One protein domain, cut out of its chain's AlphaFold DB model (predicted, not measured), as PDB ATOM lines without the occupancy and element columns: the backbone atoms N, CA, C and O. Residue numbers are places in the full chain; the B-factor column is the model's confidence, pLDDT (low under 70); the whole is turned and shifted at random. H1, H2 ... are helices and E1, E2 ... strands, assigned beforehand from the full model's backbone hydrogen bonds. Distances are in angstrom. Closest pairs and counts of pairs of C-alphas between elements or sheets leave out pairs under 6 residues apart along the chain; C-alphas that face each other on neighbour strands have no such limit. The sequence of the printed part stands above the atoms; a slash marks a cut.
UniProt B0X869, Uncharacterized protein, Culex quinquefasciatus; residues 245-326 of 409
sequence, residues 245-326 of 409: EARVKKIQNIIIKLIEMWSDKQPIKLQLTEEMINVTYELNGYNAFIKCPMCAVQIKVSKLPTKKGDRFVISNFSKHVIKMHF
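What this domain is: This is residues 245 to 326 of the 409 residues of an uncharacterized protein of Culex quinquefasciatus (UniProt B0X869). A four-stranded sheet, E1 to E4, curled like part of a barrel, has the long helix H1 lying slantwise over one face, and the shorter helix H2 packs on E3. The tip of the E3 and E4 hairpin, residues 305 to 310, sticks out. The printed part has 82 residues with two named helices and four named strands, in the order H1 E1 E2 E3 E4 H2; the sheet's order is E1 - E2 - E3 - E4, all antiparallel. The class is mixed, helices and strands; the whole is compact, with a radius of gyration of the C-alphas of 12.5 A and spans of 35 by 27 by 19 A.

How they stand to each other: H1, residues 245 to 263, is on the sheet of E1, residues 277 to 282, E2, residues 285 to 291, E3, residues 298 to 306, and E4, residues 309 to 313, at a height over the sheet of 8.2 A. These are two layers, a helix on one face of a sheet. H1 lies over E1, E2 and, only just, E3, on which 3 of its C-alphas fall; on the local plane it stands at 37 degrees to E1, slantwise to the strands. The closest C-alphas of H1 and E1 are those of Val 248 and Val 279, 6.0 A apart. The strands form a meander, each the antiparallel neighbour of the one before. In the hairpin of E1 and E2, N 280 and O 287 are 2.8 A apart, within hydrogen-bond range. In that of E2 and E3, N 290 and O 299 are 2.8 A apart; in that of E3 and E4, N 304 and O 311 are 2.8 A apart. The pairing of E3 is staggered: residues 298 to 301 pair with E2 and 302 to 306 with E4. H2, residues 315 to 326, is over E3 and along the strands, at 2 degrees on the local plane; the closest C-alphas of the two are those of Ile 299 and Phe 317, 6.1 A apart. Every O i to N i+4 pair is within hydrogen-bond range in H1, and 7 of 8 are in H2.

Where its parts are: H1 begins at C-alpha 245 (171.371, 212.723, 277.939) and is 26.0 A long. E1 is 15.9 A long, E2 19.9 A, E3 25.2 A and E4 13.0 A. H2, 15.3 A long, ends at C-alpha 326 (196.029, 203.667, 299.236).

The domain as a whole: The two C-alphas farthest apart are those of Pro 267 and Leu 283, 38.6 A. The printed part has no cut. The link from H1 to E1, 13 residues, is long. Mean pLDDT of the printed part is 81.6; residues 267 to 268, 283 to 284 and 306 to 309 are under 70.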
ATOM      1  N   GLU A 245     171.021 214.107 277.629       77.31
ATOM      2  CA  GLU A 245     171.371 212.723 277.939       77.31
ATOM      3  C   GLU A 245     172.455 212.127 277.024       77.31
ATOM      4  O   GLU A 245     173.370 211.485 277.525       77.31
ATOM      5  N   ALA A 246     172.416 212.326 275.704       79.38
ATOM      6  CA  ALA A 246     173.444 211.820 274.787       79.38
ATOM      7  C   ALA A 246     174.805 212.497 275.026       79.38
ATOM      8  O   ALA A 246     175.855 211.849 274.965       79.38
ATOM      9  N   ARG A 247     174.799 213.797 275.343       79.88
ATOM     10  CA  ARG A 247     176.017 214.547 275.693       79.88
ATOM     11  C   ARG A 247     176.526 214.168 277.078       79.88
ATOM     12  O   ARG A 247     177.726 213.950 277.234       79.88
ATOM     13  N   VAL A 248     175.628 214.022 278.047       82.81
ATOM     14  CA  VAL A 248     175.917 213.520 279.395       82.81
ATOM     15  C   VAL A 248     176.540 212.132 279.311       82.81
ATOM     16  O   VAL A 248     177.632 211.947 279.841       82.81
ATOM     17  N   LYS A 249     175.955 211.207 278.542       86.62
ATOM     18  CA  LYS A 249     176.528 209.876 278.297       86.62
ATOM     19  C   LYS A 249     177.900 209.949 277.645       86.62
ATOM     20  O   LYS A 249     178.797 209.199 278.021       86.62
ATOM     21  N   LYS A 250     178.115 210.857 276.687       86.38
ATOM     22  CA  LYS A 250     179.442 211.053 276.082       86.38
ATOM     23  C   LYS A 250     180.466 211.519 277.125       86.38
ATOM     24  O   LYS A 250     181.576 210.996 277.155       86.38
ATOM     25  N   ILE A 251     180.091 212.453 277.998       85.75
ATOM     26  CA  ILE A 251     180.948 212.953 279.083       85.75
ATOM     27  C   ILE A 251     181.231 211.852 280.113       85.75
ATOM     28  O   ILE A 251     182.388 211.653 280.476       85.75
ATOM     29  N   GLN A 252     180.209 211.106 280.538       88.12
ATOM     30  CA  GLN A 252     180.350 209.967 281.449       88.12
ATOM     31  C   GLN A 252     181.316 208.930 280.871       88.12
ATOM     32  O   GLN A 252     182.289 208.584 281.532       88.12
ATOM     33  N   ASN A 253     181.133 208.530 279.610       88.50
ATOM     34  CA  ASN A 253     182.016 207.580 278.931       88.50
ATOM     35  C   ASN A 253     183.472 208.063 278.842       88.50
ATOM     36  O   ASN A 253     184.396 207.272 279.023       88.50
ATOM     37  N   ILE A 254     183.701 209.356 278.588       87.12
ATOM     38  CA  ILE A 254     185.056 209.932 278.584       87.12
ATOM     39  C   ILE A 254     185.681 209.838 279.979       87.12
ATOM     40  O   ILE A 254     186.835 209.435 280.111       87.12
ATOM     41  N   ILE A 255     184.930 210.198 281.018       88.50
ATOM     42  CA  ILE A 255     185.419 210.162 282.399       88.50
ATOM     43  C   ILE A 255     185.702 208.722 282.840       88.50
ATOM     44  O   ILE A 255     186.745 208.491 283.447       88.50
ATOM     45  N   ILE A 256     184.838 207.759 282.495       89.19
ATOM     46  CA  ILE A 256     185.059 206.330 282.772       89.19
ATOM     47  C   ILE A 256     186.369 205.875 282.133       89.19
ATOM     48  O   ILE A 256     187.249 205.411 282.852       89.19
ATOM     49  N   LYS A 257     186.564 206.121 280.829       88.38
ATOM     50  CA  LYS A 257     187.805 205.756 280.124       88.38
ATOM     51  C   LYS A 257     189.051 206.373 280.759       88.38
ATOM     52  O   LYS A 257     190.067 205.699 280.893       88.38
ATOM     53  N   LEU A 258     188.986 207.642 281.169       86.50
ATOM     54  CA  LEU A 258     190.105 208.304 281.850       86.50
ATOM     55  C   LEU A 258     190.447 207.626 283.179       86.50
ATOM     56  O   LEU A 258     191.625 207.504 283.518       86.50
ATOM     57  N   ILE A 259     189.437 207.202 283.939       86.56
ATOM     58  CA  ILE A 259     189.662 206.525 285.216       86.56
ATOM     59  C   ILE A 259     190.153 205.099 284.994       86.56
ATOM     60  O   ILE A 259     191.070 204.702 285.699       86.56
ATOM     61  N   GLU A 260     189.618 204.362 284.022       86.44
ATOM     62  CA  GLU A 260     190.100 203.025 283.654       86.44
ATOM     63  C   GLU A 260     191.581 203.070 283.263       86.44
ATOM     64  O   GLU A 260     192.399 202.397 283.887       86.44
ATOM     65  N   MET A 261     191.955 203.964 282.339       85.50
ATOM     66  CA  MET A 261     193.351 204.153 281.925       85.50
ATOM     67  C   MET A 261     194.275 204.517 283.092       85.50
ATOM     68  O   MET A 261     195.415 204.052 283.168       85.50
ATOM     69  N   TRP A 262     193.806 205.376 283.998       86.25
ATOM     70  CA  TRP A 262     194.567 205.727 285.191       86.25
ATOM     71  C   TRP A 262     194.673 204.539 286.155       86.25
ATOM     72  O   TRP A 262     195.752 204.280 286.686       86.25
ATOM     73  N   SER A 263     193.574 203.814 286.360       84.31
ATOM     74  CA  SER A 263     193.455 202.700 287.294       84.31
ATOM     75  C   SER A 263     194.259 201.480 286.863       84.31
ATOM     76  O   SER A 263     194.800 200.804 287.730       84.31
ATOM     77  N   ASP A 264     194.406 201.230 285.561       82.75
ATOM     78  CA  ASP A 264     195.242 200.144 285.028       82.75
ATOM     79  C   ASP A 264     196.722 200.296 285.406       82.75
ATOM     80  O   ASP A 264     197.468 199.320 285.451       82.75
ATOM     81  N   LYS A 265     197.150 201.523 285.716       79.94
ATOM     82  CA  LYS A 265     198.512 201.833 286.177       79.94
ATOM     83  C   LYS A 265     198.655 201.799 287.691       79.94
ATOM     84  O   LYS A 265     199.745 202.051 288.200       79.94
ATOM     85  N   GLN A 266     197.559 201.570 288.407       79.00
ATOM     86  CA  GLN A 266     197.536 201.515 289.859       79.00
ATOM     87  C   GLN A 266     197.389 200.065 290.344       79.00
ATOM     88  O   GLN A 266     196.861 199.218 289.628       79.00
ATOM     89  N   PRO A 267     197.794 199.766 291.592       67.56
ATOM     90  CA  PRO A 267     197.614 198.436 292.180       67.56
ATOM     91  C   PRO A 267     196.144 198.016 292.351       67.56
ATOM     92  O   PRO A 267     195.864 196.847 292.596       67.56
ATOM     93  N   ILE A 268     195.203 198.962 292.259       67.94
ATOM     94  CA  ILE A 268     193.767 198.726 292.426       67.94
ATOM     95  C   ILE A 268     193.076 199.020 291.103       67.94
ATOM     96  O   ILE A 268     193.200 200.123 290.569       67.94
ATOM     97  N   LYS A 269     192.287 198.053 290.630       76.00
ATOM     98  CA  LYS A 269     191.356 198.241 289.518       76.00
ATOM     99  C   LYS A 269     190.032 198.784 290.042       76.00
ATOM    100  O   LYS A 269     189.323 198.103 290.778       76.00
ATOM    101  N   LEU A 270     189.711 200.016 289.672       79.06
ATOM    102  CA  LEU A 270     188.440 200.660 289.955       79.06
ATOM    103  C   LEU A 270     187.497 200.422 288.780       79.06
ATOM    104  O   LEU A 270     187.786 200.828 287.660       79.06
ATOM    105  N   GLN A 271     186.354 199.802 289.052       76.62
ATOM    106  CA  GLN A 271     185.249 199.726 288.103       76.62
ATOM    107  C   GLN A 271     184.251 200.828 288.452       76.62
ATOM    108  O   GLN A 271     183.676 200.816 289.542       76.62
ATOM    109  N   LEU A 272     184.078 201.803 287.558       82.25
ATOM    110  CA  LEU A 272     183.021 202.804 287.679       82.25
ATOM    111  C   LEU A 272     181.911 202.513 286.681       82.25
ATOM    112  O   LEU A 272     182.174 202.248 285.512       82.25
ATOM    113  N   THR A 273     180.671 202.622 287.144       83.69
ATOM    114  CA  THR A 273     179.485 202.597 286.286       83.69
ATOM    115  C   THR A 273     179.027 204.019 285.961       83.69
ATOM    116  O   THR A 273     179.356 204.972 286.675       83.69
ATOM    117  N   GLU A 274     178.243 204.178 284.890       82.38
ATOM    118  CA  GLU A 274     177.691 205.480 284.468       82.38
ATOM    119  C   GLU A 274     176.904 206.174 285.597       82.38
ATOM    120  O   GLU A 274     176.983 207.389 285.761       82.38
ATOM    121  N   GLU A 275     176.227 205.394 286.443       82.06
ATOM    122  CA  GLU A 275     175.431 205.868 287.586       82.06
ATOM    123  C   GLU A 275     176.267 206.556 288.675       82.06
ATOM    124  O   GLU A 275     175.755 207.344 289.473       82.06
ATOM    125  N   MET A 276     177.572 206.281 288.719       82.69
ATOM    126  CA  MET A 276     178.486 206.890 289.684       82.69
ATOM    127  C   MET A 276     178.942 208.285 289.261       82.69
ATOM    128  O   MET A 276     179.609 208.968 290.040       82.69
ATOM    129  N   ILE A 277     178.607 208.717 288.044       87.06
ATOM    130  CA  ILE A 277     179.045 209.990 287.483       87.06
ATOM    131  C   ILE A 277     177.820 210.862 287.239       87.06
ATOM    132  O   ILE A 277     177.057 210.647 286.301       87.06
ATOM    133  N   ASN A 278     177.662 211.893 288.062       86.50
ATOM    134  CA  ASN A 278     176.617 212.887 287.880       86.50
ATOM    135  C   ASN A 278     177.150 214.049 287.034       86.50
ATOM    136  O   ASN A 278     178.113 214.711 287.426       86.50
ATOM    137  N   VAL A 279     176.527 214.302 285.886       84.38
ATOM    138  CA  VAL A 279     176.858 215.433 285.015       84.38
ATOM    139  C   VAL A 279     175.707 216.424 285.057       84.38
ATOM    140  O   VAL A 279     174.567 216.082 284.764       84.38
ATOM    141  N   THR A 280     176.018 217.664 285.406       80.00
ATOM    142  CA  THR A 280     175.054 218.762 285.516       80.00
ATOM    143  C   THR A 280     175.436 219.866 284.543       80.00
ATOM    144  O   THR A 280     176.619 220.121 284.314       80.00
ATOM    145  N   TYR A 281     174.440 220.507 283.937       78.69
ATOM    146  CA  TYR A 281     174.648 221.674 283.088       78.69
ATOM    147  C   TYR A 281     174.303 222.933 283.882       78.69
ATOM    148  O   TYR A 281     173.174 223.092 284.341       78.69
ATOM    149  N   GLU A 282     175.284 223.810 284.068       75.00
ATOM    150  CA  GLU A 282     175.107 225.122 284.696       75.00
ATOM    151  C   GLU A 282     175.360 226.233 283.664       75.00
ATOM    152  O   GLU A 282     175.841 225.976 282.559       75.00
ATOM    153  N   LEU A 283     175.106 227.493 284.040       63.47
ATOM    154  CA  LEU A 283     175.338 228.687 283.204       63.47
ATOM    155  C   LEU A 283     176.768 228.765 282.625       63.47
ATOM    156  O   LEU A 283     176.980 229.374 281.581       63.47
ATOM    157  N   ASN A 284     177.732 228.104 283.275       66.00
ATOM    158  CA  ASN A 284     179.145 228.068 282.893       66.00
ATOM    159  C   ASN A 284     179.558 226.769 282.158       66.00
ATOM    160  O   ASN A 284     180.750 226.521 281.963       66.00
ATOM    161  N   GLY A 285     178.599 225.929 281.749       75.75
ATOM    162  CA  GLY A 285     178.819 224.681 281.008       75.75
ATOM    163  C   GLY A 285     178.587 223.401 281.823       75.75
ATOM    164  O   GLY A 285     178.003 223.419 282.904       75.75
ATOM    165  N   TYR A 286     179.031 222.259 281.281       79.38
ATOM    166  CA  TYR A 286     178.888 220.951 281.932       79.38
ATOM    167  C   TYR A 286     179.899 220.768 283.077       79.38
ATOM    168  O   TYR A 286     181.112 220.791 282.852       79.38
ATOM    169  N   ASN A 287     179.395 220.511 284.283       82.50
ATOM    170  CA  ASN A 287     180.155 220.054 285.444       82.50
ATOM    171  C   ASN A 287     179.944 218.549 285.639       82.50
ATOM    172  O   ASN A 287     178.829 218.059 285.491       82.50
ATOM    173  N   ALA A 288     180.988 217.820 286.033       86.31
ATOM    174  CA  ALA A 288     180.885 216.395 286.342       86.31
ATOM    175  C   ALA A 288     181.369 216.097 287.766       86.31
ATOM    176  O   ALA A 288     182.385 216.631 288.218       86.31
ATOM    177  N   PHE A 289     180.648 215.221 288.456       88.12
ATOM    178  CA  PHE A 289     180.935 214.764 289.808       88.12
ATOM    179  C   PHE A 289     181.013 213.244 289.817       88.12
ATOM    180  O   PHE A 289     180.072 212.571 289.407       88.12
ATOM    181  N   ILE A 290     182.125 212.704 290.302       90.12
ATOM    182  CA  ILE A 290     182.334 211.262 290.421       90.12
ATOM    183  C   ILE A 290     182.104 210.856 291.871       90.12
ATOM    184  O   ILE A 290     182.745 211.393 292.775       90.12
ATOM    185  N   LYS A 291     181.237 209.878 292.105       88.00
ATOM    186  CA  LYS A 291     181.085 209.221 293.399       88.00
ATOM    187  C   LYS A 291     182.174 208.161 293.552       88.00
ATOM    188  O   LYS A 291     182.267 207.239 292.748       88.00
ATOM    189  N   CYS A 292     183.010 208.279 294.579       86.75
ATOM    190  CA  CYS A 292     184.051 207.292 294.845       86.75
ATOM    191  C   CYS A 292     183.430 205.926 295.213       86.75
ATOM    192  O   CYS A 292     182.618 205.884 296.139       86.75
ATOM    193  N   PRO A 293     183.832 204.807 294.575       81.88
ATOM    194  CA  PRO A 293     183.289 203.478 294.892       81.88
ATOM    195  C   PRO A 293     183.665 202.979 296.293       81.88
ATOM    196  O   PRO A 293     182.968 202.138 296.843       81.88
ATOM    197  N   MET A 294     184.738 203.508 296.886       81.44
ATOM    198  CA  MET A 294     185.273 203.016 298.162       81.44
ATOM    199  C   MET A 294     184.728 203.763 299.385       81.44
ATOM    200  O   MET A 294     184.630 203.188 300.460       81.44
ATOM    201  N   CYS A 295     184.363 205.044 299.247       83.38
ATOM    202  CA  CYS A 295     183.862 205.856 300.372       83.38
ATOM    203  C   CYS A 295     182.618 206.687 300.058       83.38
ATOM    204  O   CYS A 295     182.220 207.516 300.872       83.38
ATOM    205  N   ALA A 296     182.030 206.525 298.871       83.06
ATOM    206  CA  ALA A 296     180.838 207.243 298.427       83.06
ATOM    207  C   ALA A 296     180.945 208.785 298.382       83.06
ATOM    208  O   ALA A 296     179.952 209.444 298.075       83.06
ATOM    209  N   VAL A 297     182.127 209.370 298.618       82.56
ATOM    210  CA  VAL A 297     182.365 210.817 298.513       82.56
ATOM    211  C   VAL A 297     182.211 211.268 297.060       82.56
ATOM    212  O   VAL A 297     182.784 210.659 296.154       82.56
ATOM    213  N   GLN A 298     181.456 212.346 296.838       86.38
ATOM    214  CA  GLN A 298     181.332 212.988 295.528       86.38
ATOM    215  C   GLN A 298     182.494 213.950 295.282       86.38
ATOM    216  O   GLN A 298     182.774 214.837 296.088       86.38
ATOM    217  N   ILE A 299     183.167 213.784 294.149       88.19
ATOM    218  CA  ILE A 299     184.389 214.503 293.798       88.19
ATOM    219  C   ILE A 299     184.160 215.246 292.489       88.19
ATOM    220  O   ILE A 299     183.869 214.636 291.460       88.19
ATOM    221  N   LYS A 300     184.321 216.572 292.518       87.31
ATOM    222  CA  LYS A 300     184.184 217.412 291.325       87.31
ATOM    223  C   LYS A 300     185.374 217.224 290.380       87.31
ATOM    224  O   LYS A 300     186.534 217.384 290.780       87.31
ATOM    225  N   VAL A 301     185.069 216.939 289.118       85.69
ATOM    226  CA  VAL A 301     186.026 216.864 288.009       85.69
ATOM    227  C   VAL A 301     186.166 218.248 287.393       85.69
ATOM    228  O   VAL A 301     185.172 218.918 287.111       85.69
ATOM    229  N   SER A 302     187.405 218.686 287.193       76.81
ATOM    230  CA  SER A 302     187.679 220.006 286.630       76.81
ATOM    231  C   SER A 302     187.645 219.957 285.109       76.81
ATOM    232  O   SER A 302     188.193 219.037 284.500       76.81
ATOM    233  N   LYS A 303     187.046 220.978 284.496       80.62
ATOM    234  CA  LYS A 303     187.130 221.228 283.058       80.62
ATOM    235  C   LYS A 303     188.274 222.213 282.806       80.62
ATOM    236  O   LYS A 303     188.295 223.283 283.411       80.62
ATOM    237  N   LEU A 304     189.237 221.847 281.968       75.00
ATOM    238  CA  LEU A 304     190.402 222.664 281.638       75.00
ATOM    239  C   LEU A 304     190.315 223.126 280.173       75.00
ATOM    240  O   LEU A 304     190.206 222.270 279.289       75.00
ATOM    241  N   PRO A 305     190.381 224.439 279.891       72.62
ATOM    242  CA  PRO A 305     190.407 224.934 278.521       72.62
ATOM    243  C   PRO A 305     191.745 224.584 277.861       72.62
ATOM    244  O   PRO A 305     192.813 224.880 278.399       72.62
ATOM    245  N   THR A 306     191.703 223.948 276.689       69.75
ATOM    246  CA  THR A 306     192.901 223.647 275.888       69.75
ATOM    247  C   THR A 306     192.814 224.303 274.513       69.75
ATOM    248  O   THR A 306     191.740 224.692 274.060       69.75
ATOM    249  N   LYS A 307     193.947 224.388 273.802       62.94
ATOM    250  CA  LYS A 307     194.017 224.948 272.435       62.94
ATOM    251  C   LYS A 307     193.100 224.237 271.423       62.94
ATOM    252  O   LYS A 307     192.814 224.811 270.383       62.94
ATOM    253  N   LYS A 308     192.656 223.008 271.725       66.06
ATOM    254  CA  LYS A 308     191.736 222.193 270.906       66.06
ATOM    255  C   LYS A 308     190.343 222.040 271.547       66.06
ATOM    256  O   LYS A 308     189.646 221.074 271.277       66.06
ATOM    257  N   GLY A 309     189.967 222.940 272.457       68.00
ATOM    258  CA  GLY A 309     188.703 222.888 273.200       68.00
ATOM    259  C   GLY A 309     188.854 222.405 274.644       68.00
ATOM    260  O   GLY A 309     189.948 222.092 275.116       68.00
ATOM    261  N   ASP A 310     187.748 222.383 275.377       73.38
ATOM    262  CA  ASP A 310     187.743 222.062 276.804       73.38
ATOM    263  C   ASP A 310     187.873 220.553 277.072       73.38
ATOM    264  O   ASP A 310     187.204 219.745 276.428       73.38
ATOM    265  N   ARG A 311     188.675 220.166 278.072       80.25
ATOM    266  CA  ARG A 311     188.891 218.759 278.468       80.25
ATOM    267  C   ARG A 311     188.575 218.520 279.935       80.25
ATOM    268  O   ARG A 311     188.765 219.403 280.764       80.25
ATOM    269  N   PHE A 312     188.135 217.311 280.271       84.00
ATOM    270  CA  PHE A 312     187.940 216.901 281.663       84.00
ATOM    271  C   PHE A 312     189.239 216.356 282.262       84.00
ATOM    272  O   PHE A 312     189.954 215.591 281.620       84.00
ATOM    273  N   VAL A 313     189.533 216.742 283.505       84.56
ATOM    274  CA  VAL A 313     190.734 216.341 284.245       84.56
ATOM    275  C   VAL A 313     190.334 215.692 285.569       84.56
ATOM    276  O   VAL A 313     189.730 216.328 286.434       84.56
ATOM    277  N   ILE A 314     190.729 214.430 285.758       88.75
ATOM    278  CA  ILE A 314     190.373 213.605 286.929       88.75
ATOM    279  C   ILE A 314     191.366 213.715 288.100       88.75
ATOM    280  O   ILE A 314     191.358 212.889 289.009       88.75
ATOM    281  N   SER A 315     192.229 214.736 288.117       84.12
ATOM    282  CA  SER A 315     193.310 214.876 289.109       84.12
ATOM    283  C   SER A 315     192.811 214.975 290.555       84.12
ATOM    284  O   SER A 315     193.488 214.532 291.479       84.12
ATOM    285  N   ASN A 316     191.613 215.522 290.773       85.25
ATOM    286  CA  ASN A 316     190.982 215.552 292.094       85.25
ATOM    287  C   ASN A 316     190.547 214.153 292.550       85.25
ATOM    288  O   ASN A 316     190.712 213.807 293.720       85.25
ATOM    289  N   PHE A 317     190.027 213.341 291.625       86.94
ATOM    290  CA  PHE A 317     189.612 211.967 291.895       86.94
ATOM    291  C   PHE A 317     190.820 211.078 292.197       86.94
ATOM    292  O   PHE A 317     190.844 210.418 293.234       86.94
ATOM    293  N   SER A 318     191.870 211.134 291.374       85.88
ATOM    294  CA  SER A 318     193.091 210.353 291.611       85.88
ATOM    295  C   SER A 318     193.767 210.719 292.934       85.88
ATOM    296  O   SER A 318     194.127 209.831 293.707       85.88
ATOM    297  N   LYS A 319     193.863 212.017 293.264       86.81
ATOM    298  CA  LYS A 319     194.372 212.478 294.569       86.81
ATOM    299  C   LYS A 319     193.555 211.935 295.730       86.81
ATOM    300  O   LYS A 319     194.140 211.523 296.728       86.81
ATOM    301  N   HIS A 320     192.228 211.949 295.619       86.19
ATOM    302  CA  HIS A 320     191.363 211.390 296.647       86.19
ATOM    303  C   HIS A 320     191.641 209.895 296.840       86.19
ATOM    304  O   HIS A 320     191.873 209.475 297.972       86.19
ATOM    305  N   VAL A 321     191.679 209.110 295.759       84.81
ATOM    306  CA  VAL A 321     191.900 207.661 295.856       84.81
ATOM    307  C   VAL A 321     193.278 207.348 296.443       84.81
ATOM    308  O   VAL A 321     193.364 206.612 297.423       84.81
ATOM    309  N   ILE A 322     194.346 207.965 295.927       82.56
ATOM    310  CA  ILE A 322     195.715 207.810 296.455       82.56
ATOM    311  C   ILE A 322     195.775 208.179 297.938       82.56
ATOM    312  O   ILE A 322     196.292 207.425 298.760       82.56
ATOM    313  N   LYS A 323     195.229 209.335 298.308       81.88
ATOM    314  CA  LYS A 323     195.373 209.836 299.673       81.88
ATOM    315  C   LYS A 323     194.534 209.058 300.677       81.88
ATOM    316  O   LYS A 323     195.014 208.832 301.782       81.88
ATOM    317  N   MET A 324     193.303 208.697 300.330       80.81
ATOM    318  CA  MET A 324     192.343 208.148 301.291       80.81
ATOM    319  C   MET A 324     192.320 206.624 301.305       80.81
ATOM    320  O   MET A 324     192.117 206.047 302.364       80.81
ATOM    321  N   HIS A 325     192.560 205.978 300.162       81.19
ATOM    322  CA  HIS A 325     192.378 204.530 300.025       81.19
ATOM    323  C   HIS A 325     193.697 203.768 299.950       81.19
ATOM    324  O   HIS A 325     193.831 202.722 300.579       81.19
ATOM    325  N   PHE A 326     194.713 204.315 299.275       75.00
ATOM    326  CA  PHE A 326     196.029 203.667 299.236       75.00
ATOM    327  C   PHE A 326     196.810 203.816 300.551       75.00
ATOM    328  O   PHE A 326     197.492 202.879 300.960       75.00
TER     329      PHE A 326